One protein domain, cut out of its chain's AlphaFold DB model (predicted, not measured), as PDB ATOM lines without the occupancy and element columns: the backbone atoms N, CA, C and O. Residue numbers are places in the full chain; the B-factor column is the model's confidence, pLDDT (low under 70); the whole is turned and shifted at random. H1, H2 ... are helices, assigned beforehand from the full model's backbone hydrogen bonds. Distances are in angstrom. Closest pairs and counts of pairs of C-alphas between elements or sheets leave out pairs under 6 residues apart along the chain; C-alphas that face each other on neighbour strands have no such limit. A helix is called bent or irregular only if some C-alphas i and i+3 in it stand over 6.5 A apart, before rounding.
ATOM      1  N   ALA A 133     104.119  85.656 125.199       87.62
ATOM      2  CA  ALA A 133     103.055  86.213 124.368       87.62
ATOM      3  C   ALA A 133     102.430  87.474 124.995       87.62
ATOM      4  O   ALA A 133     102.155  88.433 124.275       87.62
ATOM      5  N   HIS A 134     102.277  87.513 126.325       87.38
ATOM      6  CA  HIS A 134     101.769  88.688 127.038       87.38
ATOM      7  C   HIS A 134     102.746  89.862 126.947       87.38
ATOM      8  O   HIS A 134     102.340  90.967 126.589       87.38
ATOM      9  N   TYR A 135     104.042  89.624 127.170       90.81
ATOM     10  CA  TYR A 135     105.055  90.677 127.044       90.81
ATOM     11  C   TYR A 135     105.162  91.215 125.612       90.81
ATOM     12  O   TYR A 135     105.270  92.427 125.426       90.81
ATOM     13  N   ALA A 136     105.084  90.346 124.600       91.88
ATOM     14  CA  ALA A 136     105.087  90.755 123.196       91.88
ATOM     15  C   ALA A 136     103.850  91.598 122.841       91.88
ATOM     16  O   ALA A 136     103.972  92.649 122.209       91.88
ATOM     17  N   ALA A 137     102.663  91.184 123.295       89.88
ATOM     18  CA  ALA A 137     101.428  91.936 123.093       89.88
ATOM     19  C   ALA A 137     101.472  93.311 123.783       89.88
ATOM     20  O   ALA A 137     101.148  94.323 123.158       89.88
ATOM     21  N   ALA A 138     101.936  93.369 125.036       90.25
ATOM     22  CA  ALA A 138     102.111  94.617 125.776       90.25
ATOM     23  C   ALA A 138     103.146  95.539 125.110       90.25
ATOM     24  O   ALA A 138     102.913  96.742 124.973       90.25
ATOM     25  N   GLY A 139     104.265  94.975 124.643       91.81
ATOM     26  CA  GLY A 139     105.303  95.700 123.914       91.81
ATOM     27  C   GLY A 139     104.776  96.329 122.627       91.81
ATOM     28  O   GLY A 139     104.976  97.522 122.388       91.81
ATOM     29  N   ARG A 140     104.005  95.566 121.845       94.50
ATOM     30  CA  ARG A 140     103.331  96.069 120.643       94.50
ATOM     31  C   ARG A 140     102.340  97.182 120.974       94.50
ATOM     32  O   ARG A 140     102.410  98.239 120.358       94.50
ATOM     33  N   ALA A 141     101.470  96.993 121.966       90.50
ATOM     34  CA  ALA A 141     100.493  98.008 122.363       90.50
ATOM     35  C   ALA A 141     101.159  99.333 122.782       90.50
ATOM     36  O   ALA A 141     100.697 100.412 122.402       90.50
ATOM     37  N   MET A 142     102.271  99.264 123.520       91.56
ATOM     38  CA  MET A 142     103.022 100.451 123.929       91.56
ATOM     39  C   MET A 142     103.695 101.145 122.739       91.56
ATOM     40  O   MET A 142     103.624 102.369 122.627       91.56
ATOM     41  N   ALA A 143     104.304 100.385 121.825       94.38
ATOM     42  CA  ALA A 143     104.900 100.937 120.611       94.38
ATOM     43  C   ALA A 143     103.849 101.650 119.740       94.38
ATOM     44  O   ALA A 143     104.044 102.807 119.373       94.38
ATOM     45  N   GLU A 144     102.697 101.016 119.492       93.38
ATOM     46  CA  GLU A 144     101.586 101.623 118.743       93.38
ATOM     47  C   GLU A 144     101.058 102.892 119.408       93.38
ATOM     48  O   GLU A 144     100.756 103.874 118.736       93.38
ATOM     49  N   THR A 145     100.989 102.903 120.739       90.38
ATOM     50  CA  THR A 145     100.599 104.091 121.502       90.38
ATOM     51  C   THR A 145     101.571 105.243 121.260       90.38
ATOM     52  O   THR A 145     101.140 106.369 121.020       90.38
ATOM     53  N   ILE A 146     102.879 104.982 121.308       90.94
ATOM     54  CA  ILE A 146     103.905 106.010 121.089       90.94
ATOM     55  C   ILE A 146     103.837 106.536 119.657       90.94
ATOM     56  O   ILE A 146     103.841 107.752 119.474       90.94
ATOM     57  N   PHE A 147     103.725 105.659 118.656       94.06
ATOM     58  CA  PHE A 147     103.585 106.085 117.262       94.06
ATOM     59  C   PHE A 147     102.281 106.844 117.027       94.06
ATOM     60  O   PHE A 147     102.301 107.878 116.370       94.06
ATOM     61  N   GLY A 148     101.165 106.395 117.602       88.50
ATOM     62  CA  GLY A 148      99.876 107.079 117.504       88.50
ATOM     63  C   GLY A 148      99.909 108.470 118.132       88.50
ATOM     64  O   GLY A 148      99.434 109.430 117.530       88.50
ATOM     65  N   ILE A 149     100.534 108.609 119.306       84.94
ATOM     66  CA  ILE A 149     100.784 109.914 119.928       84.94
ATOM     67  C   ILE A 149     101.688 110.752 119.017       84.94
ATOM     68  O   ILE A 149     101.334 111.878 118.685       84.94
ATOM     69  N   GLY A 150     102.819 110.205 118.572       86.06
ATOM     70  CA  GLY A 150     103.767 110.892 117.694       86.06
ATOM     71  C   GLY A 150     103.101 111.429 116.430       86.06
ATOM     72  O   GLY A 150     103.202 112.619 116.152       86.06
ATOM     73  N   GLN A 151     102.335 110.599 115.728       89.88
ATOM     74  CA  GLN A 151     101.610 110.995 114.523       89.88
ATOM     75  C   GLN A 151     100.502 112.014 114.801       89.88
ATOM     76  O   GLN A 151     100.301 112.937 114.016       89.88
ATOM     77  N   ALA A 152      99.800 111.904 115.932       82.25
ATOM     78  CA  ALA A 152      98.793 112.890 116.321       82.25
ATOM     79  C   ALA A 152      99.400 114.280 116.582       82.25
ATOM     80  O   ALA A 152      98.722 115.292 116.403       82.25
ATOM     81  N   PHE A 153     100.662 114.339 117.012       80.75
ATOM     82  CA  PHE A 153     101.353 115.588 117.329       80.75
ATOM     83  C   PHE A 153     102.144 116.182 116.184       80.75
ATOM     84  O   PHE A 153     102.106 117.389 115.957       80.75
ATOM     85  N   PHE A 154     102.914 115.329 115.535       82.00
ATOM     86  CA  PHE A 154     103.912 115.705 114.561       82.00
ATOM     87  C   PHE A 154     103.491 115.282 113.156       82.00
ATOM     88  O   PHE A 154     104.272 115.421 112.245       82.00
ATOM     89  N   GLY A 155     102.277 114.769 112.947       85.88
ATOM     90  CA  GLY A 155     101.807 114.391 111.618       85.88
ATOM     91  C   GLY A 155     102.434 113.104 111.079       85.88
ATOM     92  O   GLY A 155     103.030 112.301 111.802       85.88
ATOM     93  N   SER A 156     102.262 112.878 109.778       92.88
ATOM     94  CA  SER A 156     102.646 111.623 109.122       92.88
ATOM     95  C   SER A 156     104.157 111.396 109.055       92.88
ATOM     96  O   SER A 156     104.580 110.255 108.887       92.88
ATOM     97  N   GLU A 157     104.988 112.427 109.238       92.38
ATOM     98  CA  GLU A 157     106.450 112.277 109.274       92.38
ATOM     99  C   GLU A 157     106.965 111.405 110.431       92.38
ATOM    100  O   GLU A 157     108.068 110.865 110.335       92.38
ATOM    101  N   TRP A 158     106.161 111.242 111.489       92.38
ATOM    102  CA  TRP A 158     106.430 110.379 112.644       92.38
ATOM    103  C   TRP A 158     105.821 108.977 112.515       92.38
ATOM    104  O   TRP A 158     105.771 108.221 113.491       92.38
ATOM    105  N   ALA A 159     105.334 108.611 111.330       95.31
ATOM    106  CA  ALA A 159     104.945 107.239 111.065       95.31
ATOM    107  C   ALA A 159     106.171 106.308 111.097       95.31
ATOM    108  O   ALA A 159     107.225 106.691 110.581       95.31
ATOM    109  N   PRO A 160     106.049 105.104 111.693       96.56
ATOM    110  CA  PRO A 160     107.145 104.149 111.720       96.56
ATOM    111  C   PRO A 160     107.539 103.774 110.292       96.56
ATOM    112  O   PRO A 160     106.675 103.517 109.448       96.56
ATOM    113  N   ARG A 161     108.841 103.744 110.030       96.69
ATOM    114  CA  ARG A 161     109.402 103.432 108.718       96.69
ATOM    115  C   ARG A 161     109.820 101.973 108.639       96.69
ATOM    116  O   ARG A 161     110.295 101.386 109.614       96.69
ATOM    117  N   VAL A 162     109.654 101.422 107.443       97.12
ATOM    118  CA  VAL A 162     110.190 100.121 107.058       97.12
ATOM    119  C   VAL A 162     111.137 100.364 105.888       97.12
ATOM    120  O   VAL A 162     110.718 100.879 104.854       97.12
ATOM    121  N   ASP A 163     112.413 100.055 106.080       95.56
ATOM    122  CA  ASP A 163     113.460 100.128 105.066       95.56
ATOM    123  C   ASP A 163     114.089  98.739 104.916       95.56
ATOM    124  O   ASP A 163     114.924  98.315 105.716       95.56
ATOM    125  N   GLU A 164     113.660  98.017 103.881       94.75
ATOM    126  CA  GLU A 164     114.132  96.662 103.584       94.75
ATOM    127  C   GLU A 164     115.614  96.631 103.190       94.75
ATOM    128  O   GLU A 164     116.304  95.659 103.492       94.75
ATOM    129  N   ALA A 165     116.133  97.700 102.575       95.38
ATOM    130  CA  ALA A 165     117.531  97.769 102.154       95.38
ATOM    131  C   ALA A 165     118.475  97.873 103.360       95.38
ATOM    132  O   ALA A 165     119.584  97.337 103.329       95.38
ATOM    133  N   MET A 166     118.027  98.533 104.430       92.81
ATOM    134  CA  MET A 166     118.756  98.620 105.699       92.81
ATOM    135  C   MET A 166     118.334  97.556 106.723       92.81
ATOM    136  O   MET A 166     118.931  97.483 107.797       92.81
ATOM    137  N   GLY A 167     117.312  96.745 106.423       92.81
ATOM    138  CA  GLY A 167     116.706  95.817 107.384       92.81
ATOM    139  C   GLY A 167     116.089  96.525 108.598       92.81
ATOM    140  O   GLY A 167     116.043  95.963 109.694       92.81
ATOM    141  N   LEU A 168     115.669  97.782 108.435       94.12
ATOM    142  CA  LEU A 168     115.086  98.589 109.496       94.12
ATOM    143  C   LEU A 168     113.566  98.419 109.484       94.12
ATOM    144  O   LEU A 168     112.894  98.873 108.567       94.12
ATOM    145  N   ASP A 169     113.018  97.821 110.535       96.94
ATOM    146  CA  ASP A 169     111.586  97.856 110.834       96.94
ATOM    147  C   ASP A 169     111.422  98.537 112.194       96.94
ATOM    148  O   ASP A 169     111.544  97.907 113.249       96.94
ATOM    149  N   GLU A 170     111.210  99.857 112.178       95.94
ATOM    150  CA  GLU A 170     111.131 100.664 113.402       95.94
ATOM    151  C   GLU A 170     109.995 100.197 114.314       95.94
ATOM    152  O   GLU A 170     110.118 100.234 115.542       95.94
ATOM    153  N   ARG A 171     108.889  99.728 113.724       96.00
ATOM    154  CA  ARG A 171     107.733  99.250 114.480       96.00
ATOM    155  C   ARG A 171     108.071  97.953 115.203       96.00
ATOM    156  O   ARG A 171     107.831  97.863 116.411       96.00
ATOM    157  N   ALA A 172     108.650  96.980 114.500       94.62
ATOM    158  CA  ALA A 172     109.062  95.714 115.096       94.62
ATOM    159  C   ALA A 172     110.132  95.929 116.174       94.62
ATOM    160  O   ALA A 172     109.955  95.467 117.302       94.62
ATOM    161  N   GLN A 173     111.178  96.705 115.879       94.56
ATOM    162  CA  GLN A 173     112.272  96.979 116.818       94.56
ATOM    163  C   GLN A 173     111.786  97.674 118.094       94.56
ATOM    164  O   GLN A 173     112.164  97.282 119.198       94.56
ATOM    165  N   MET A 174     110.907  98.672 117.965       95.81
ATOM    166  CA  MET A 174     110.325  99.356 119.121       95.81
ATOM    167  C   MET A 174     109.458  98.403 119.953       95.81
ATOM    168  O   MET A 174     109.547  98.402 121.182       95.81
ATOM    169  N   SER A 175     108.631  97.579 119.303       95.25
ATOM    170  CA  SER A 175     107.774  96.617 120.003       95.25
ATOM    171  C   SER A 175     108.578  95.564 120.769       95.25
ATOM    172  O   SER A 175     108.243  95.268 121.918       95.25
ATOM    173  N   ASP A 176     109.674  95.071 120.185       95.69
ATOM    174  CA  ASP A 176     110.556  94.094 120.820       95.69
ATOM    175  C   ASP A 176     111.314  94.711 122.002       95.69
ATOM    176  O   ASP A 176     111.340  94.143 123.094       95.69
ATOM    177  N   ALA A 177     111.828  95.937 121.850       94.50
ATOM    178  CA  ALA A 177     112.483  96.658 122.939       94.50
ATOM    179  C   ALA A 177     111.558  96.839 124.159       94.50
ATOM    180  O   ALA A 177     111.974  96.625 125.304       94.50
ATOM    181  N   TRP A 178     110.285  97.184 123.937       94.62
ATOM    182  CA  TRP A 178     109.301  97.276 125.019       94.62
ATOM    183  C   TRP A 178     108.925  95.911 125.599       94.62
ATOM    184  O   TRP A 178     108.788  95.793 126.818       94.62
ATOM    185  N   ALA A 179     108.804  94.871 124.774       93.81
ATOM    186  CA  ALA A 179     108.549  93.514 125.251       93.81
ATOM    187  C   ALA A 179     109.677  93.024 126.175       93.81
ATOM    188  O   ALA A 179     109.415  92.518 127.269       93.81
ATOM    189  N   GLN A 180     110.938  93.250 125.792       91.94
ATOM    190  CA  GLN A 180     112.106  92.948 126.621       91.94
ATOM    191  C   GLN A 180     112.103  93.755 127.924       91.94
ATOM    192  O   GLN A 180     112.396  93.206 128.989       91.94
ATOM    193  N   TYR A 181     111.724  95.036 127.871       91.44
ATOM    194  CA  TYR A 181     111.576  95.871 129.064       91.44
ATOM    195  C   TYR A 181     110.534  95.302 130.039       91.44
ATOM    196  O   TYR A 181     110.822  95.164 131.231       91.44
ATOM    197  N   PHE A 182     109.346  94.939 129.551       92.38
ATOM    198  CA  PHE A 182     108.284  94.373 130.385       92.38
ATOM    199  C   PHE A 182     108.674  93.017 130.969       92.38
ATOM    200  O   PHE A 182     108.496  92.801 132.171       92.38
ATOM    201  N   ARG A 183     109.325  92.165 130.169       91.56
ATOM    202  CA  ARG A 183     109.890  90.892 130.629       91.56
ATOM    203  C   ARG A 183     110.921  91.100 131.738       91.56
ATOM    204  O   ARG A 183     110.840  90.454 132.776       91.56
ATOM    205  N   ALA A 184     111.858  92.033 131.565       87.75
ATOM    206  CA  ALA A 184     112.886  92.332 132.566       87.75
ATOM    207  C   ALA A 184     112.307  92.912 133.867       87.75
ATOM    208  O   ALA A 184     112.898  92.769 134.939       87.75
ATOM    209  N   LYS A 185     111.156  93.586 133.784       88.50
ATOM    210  CA  LYS A 185     110.435  94.118 134.945       88.50
ATOM    211  C   LYS A 185     109.461  93.122 135.577       88.50
ATOM    212  O   LYS A 185     108.994  93.413 136.674       88.50
ATOM    213  N   GLY A 186     109.171  91.992 134.926       87.31
ATOM    214  CA  GLY A 186     108.125  91.055 135.351       87.31
ATOM    215  C   GLY A 186     106.732  91.689 135.333       87.31
ATOM    216  O   GLY A 186     105.891  91.376 136.170       87.31
ATOM    217  N   VAL A 187     106.512  92.655 134.438       83.31
ATOM    218  CA  VAL A 187     105.248  93.388 134.320       83.31
ATOM    219  C   VAL A 187     104.456  92.744 133.195       83.31
ATOM    220  O   VAL A 187     104.717  93.010 132.026       83.31
ATOM    221  N   VAL A 188     103.542  91.847 133.560       79.69
ATOM    222  CA  VAL A 188     102.698  91.112 132.601       79.69
ATOM    223  C   VAL A 188     101.603  92.017 132.029       79.69
ATOM    224  O   VAL A 188     101.295  91.928 130.845       79.69
ATOM    225  N   ASP A 189     101.087  92.936 132.852       77.38
ATOM    226  CA  ASP A 189     100.048  93.895 132.478       77.38
ATOM    227  C   ASP A 189     100.537  95.337 132.575       77.38
ATOM    228  O   ASP A 189     101.226  95.720 133.525       77.38
ATOM    229  N   ILE A 190     100.124  96.170 131.615       76.44
ATOM    230  CA  ILE A 190     100.382  97.612 131.653       76.44
ATOM    231  C   ILE A 190      99.717  98.167 132.919       76.44
ATOM    232  O   ILE A 190      98.495  98.065 133.052       76.44
ATOM    233  N   PRO A 191     100.475  98.788 133.845       76.94
ATOM    234  CA  PRO A 191      99.894  99.323 135.063       76.94
ATOM    235  C   PRO A 191      98.732 100.265 134.722       76.94
ATOM    236  O   PRO A 191      98.919 101.181 133.911       76.94
ATOM    237  N   PRO A 192      97.553 100.106 135.350       76.50
ATOM    238  CA  PRO A 192      96.356 100.854 134.970       76.50
ATOM    239  C   PRO A 192      96.565 102.370 135.063       76.50
ATOM    240  O   PRO A 192      96.030 103.119 134.254       76.50
ATOM    241  N   GLY A 193      97.423 102.837 135.977       77.81
ATOM    242  CA  GLY A 193      97.789 104.253 136.069       77.81
ATOM    243  C   GLY A 193      98.490 104.800 134.819       77.81
ATOM    244  O   GLY A 193      98.224 105.936 134.430       77.81
ATOM    245  N   ILE A 194      99.343 104.009 134.157       81.88
ATOM    246  CA  ILE A 194      99.999 104.414 132.904       81.88
ATOM    247  C   ILE A 194      98.971 104.433 131.775       81.88
ATOM    248  O   ILE A 194      98.897 105.426 131.057       81.88
ATOM    249  N   ALA A 195      98.136 103.397 131.668       78.69
ATOM    250  CA  ALA A 195      97.082 103.330 130.656       78.69
ATOM    251  C   ALA A 195      96.112 104.521 130.759       78.69
ATOM    252  O   ALA A 195      95.844 105.194 129.766       78.69
ATOM    253  N   VAL A 196      95.656 104.852 131.974       81.75
ATOM    254  CA  VAL A 196      94.792 106.018 132.222       81.75
ATOM    255  C   VAL A 196      95.520 107.323 131.914       81.75
ATOM    256  O   VAL A 196      94.943 108.201 131.282       81.75
ATOM    257  N   SER A 197      96.791 107.457 132.303       80.75
ATOM    258  CA  SER A 197      97.576 108.666 132.012       80.75
ATOM    259  C   SER A 197      97.737 108.885 130.511       80.75
ATOM    260  O   SER A 197      97.559 110.003 130.034       80.75
ATOM    261  N   VAL A 198      98.024 107.819 129.762       80.50
ATOM    262  CA  VAL A 198      98.100 107.824 128.299       80.50
ATOM    263  C   VAL A 198      96.754 108.203 127.687       80.50
ATOM    264  O   VAL A 198      96.722 109.072 126.824       80.50
ATOM    265  N   ALA A 199      95.647 107.614 128.148       80.25
ATOM    266  CA  ALA A 199      94.308 107.922 127.646       80.25
ATOM    267  C   ALA A 199      93.887 109.374 127.941       80.25
ATOM    268  O   ALA A 199      93.333 110.067 127.089       80.25
ATOM    269  N   MET A 200      94.183 109.874 129.145       84.31
ATOM    270  CA  MET A 200      93.938 111.270 129.505       84.31
ATOM    271  C   MET A 200      94.796 112.218 128.670       84.31
ATOM    272  O   MET A 200      94.300 113.242 128.204       84.31
ATOM    273  N   ALA A 201      96.069 111.876 128.471       81.56
ATOM    274  CA  ALA A 201      96.987 112.634 127.641       81.56
ATOM    275  C   ALA A 201      96.498 112.672 126.187       81.56
ATOM    276  O   ALA A 201      96.315 113.760 125.651       81.56
ATOM    277  N   SER A 202      96.202 111.526 125.572       79.19
ATOM    278  CA  SER A 202      95.751 111.446 124.177       79.19
ATOM    279  C   SER A 202      94.443 112.202 123.930       79.19
ATOM    280  O   SER A 202      94.273 112.785 122.864       79.19
ATOM    281  N   TYR A 203      93.551 112.279 124.920       84.56
ATOM    282  CA  TYR A 203      92.341 113.096 124.843       84.56
ATOM    283  C   TYR A 203      92.599 114.597 125.058       84.56
ATOM    284  O   TYR A 203      92.072 115.445 124.332       84.56
ATOM    285  N   ALA A 204      93.383 114.953 126.077       82.12
ATOM    286  CA  ALA A 204      93.606 116.346 126.452       82.12
ATOM    287  C   ALA A 204      94.491 117.079 125.439       82.12
ATOM    288  O   ALA A 204      94.253 118.244 125.126       82.12
ATOM    289  N   LEU A 205      95.506 116.404 124.911       79.44
ATOM    290  CA  LEU A 205      96.543 116.998 124.079       79.44
ATOM    291  C   LEU A 205      96.046 117.632 122.765       79.44
ATOM    292  O   LEU A 205      96.361 118.805 122.554       79.44
TER     293      LEU A 205
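What this domain is: This is residues 133 to 205 of the 242 residues of an uncharacterized protein of Gammaproteobacteria bacterium (UniProt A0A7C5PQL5). The domain is a flat arrangement of three helices: the long H1, the shorter H2 crossing the first part of H1, and H3 side by side with H1, running the same way at a shallow tilt of 14 degrees but hardly in contact with it. Residues 159 to 169, the link from H1 to H2, form a loop that folds back at the far side of H1 from H3, while the last residues of H1 turn off at a kink. The printed part has 73 residues with three named helices in the order H1, H2, H3 and no named strand; the class is all helix, with 56 residues in the helices. It is only just compact, close to loose, with a radius of gyration of the C-alphas of 13.3 A and spans of 38 by 31 by 14 A.

Where its parts are: H1 is residues 133 to 158, 27.1 A from first to last C-alpha; C-alpha 133 is at (103.055, 86.213, 124.368). H1 has a kink of 97 degrees near residue 152, and it is irregular: C-alphas 153 and 156 are 9.2 A apart. H2 is residues 170 to 185, 22.5 A long; C-alpha 170 is at (111.131, 100.664, 113.402). H3 is residues 192 to 205, 19.5 A long, ending with C-alpha 205 at (96.543, 116.998, 124.079).

How they stand to each other: H1 touches H2 with residues 135 to 144 alone, at a steep tilt of 45 degrees, and the two run opposite ways. Their closest C-alphas are those of Gly 139 and Ala 179, 4.1 A apart. H1 and H3 are close but not clearly touching, with 1 pair of C-alphas within 8 A: those of Ile 149 and Ser 202, at 6.8 A. They run the same way at a shallow tilt of 14 degrees. H2 and H3 are apart. Between H1 and H2, residues 162 to 163 form a short antiparallel pairing with residues 168 to 169. In H2 and H3 every O i to N i+4 pair is within hydrogen-bond range; in H1 19 of 22 are.

The domain as a whole: The two C-alphas farthest apart are those of Ala 165 and Gly 193, 39.8 A. C-alphas 133 and 205, the first and last printed, are 31.5 A apart. The printed part has no cut. The link from H1 to H2, 11 residues, is long, and that from H2 to H3, 6 residues, is short. The mean pLDDT of the printed part is 88.8, and no printed residue is under 70; the mean for H3 is 81.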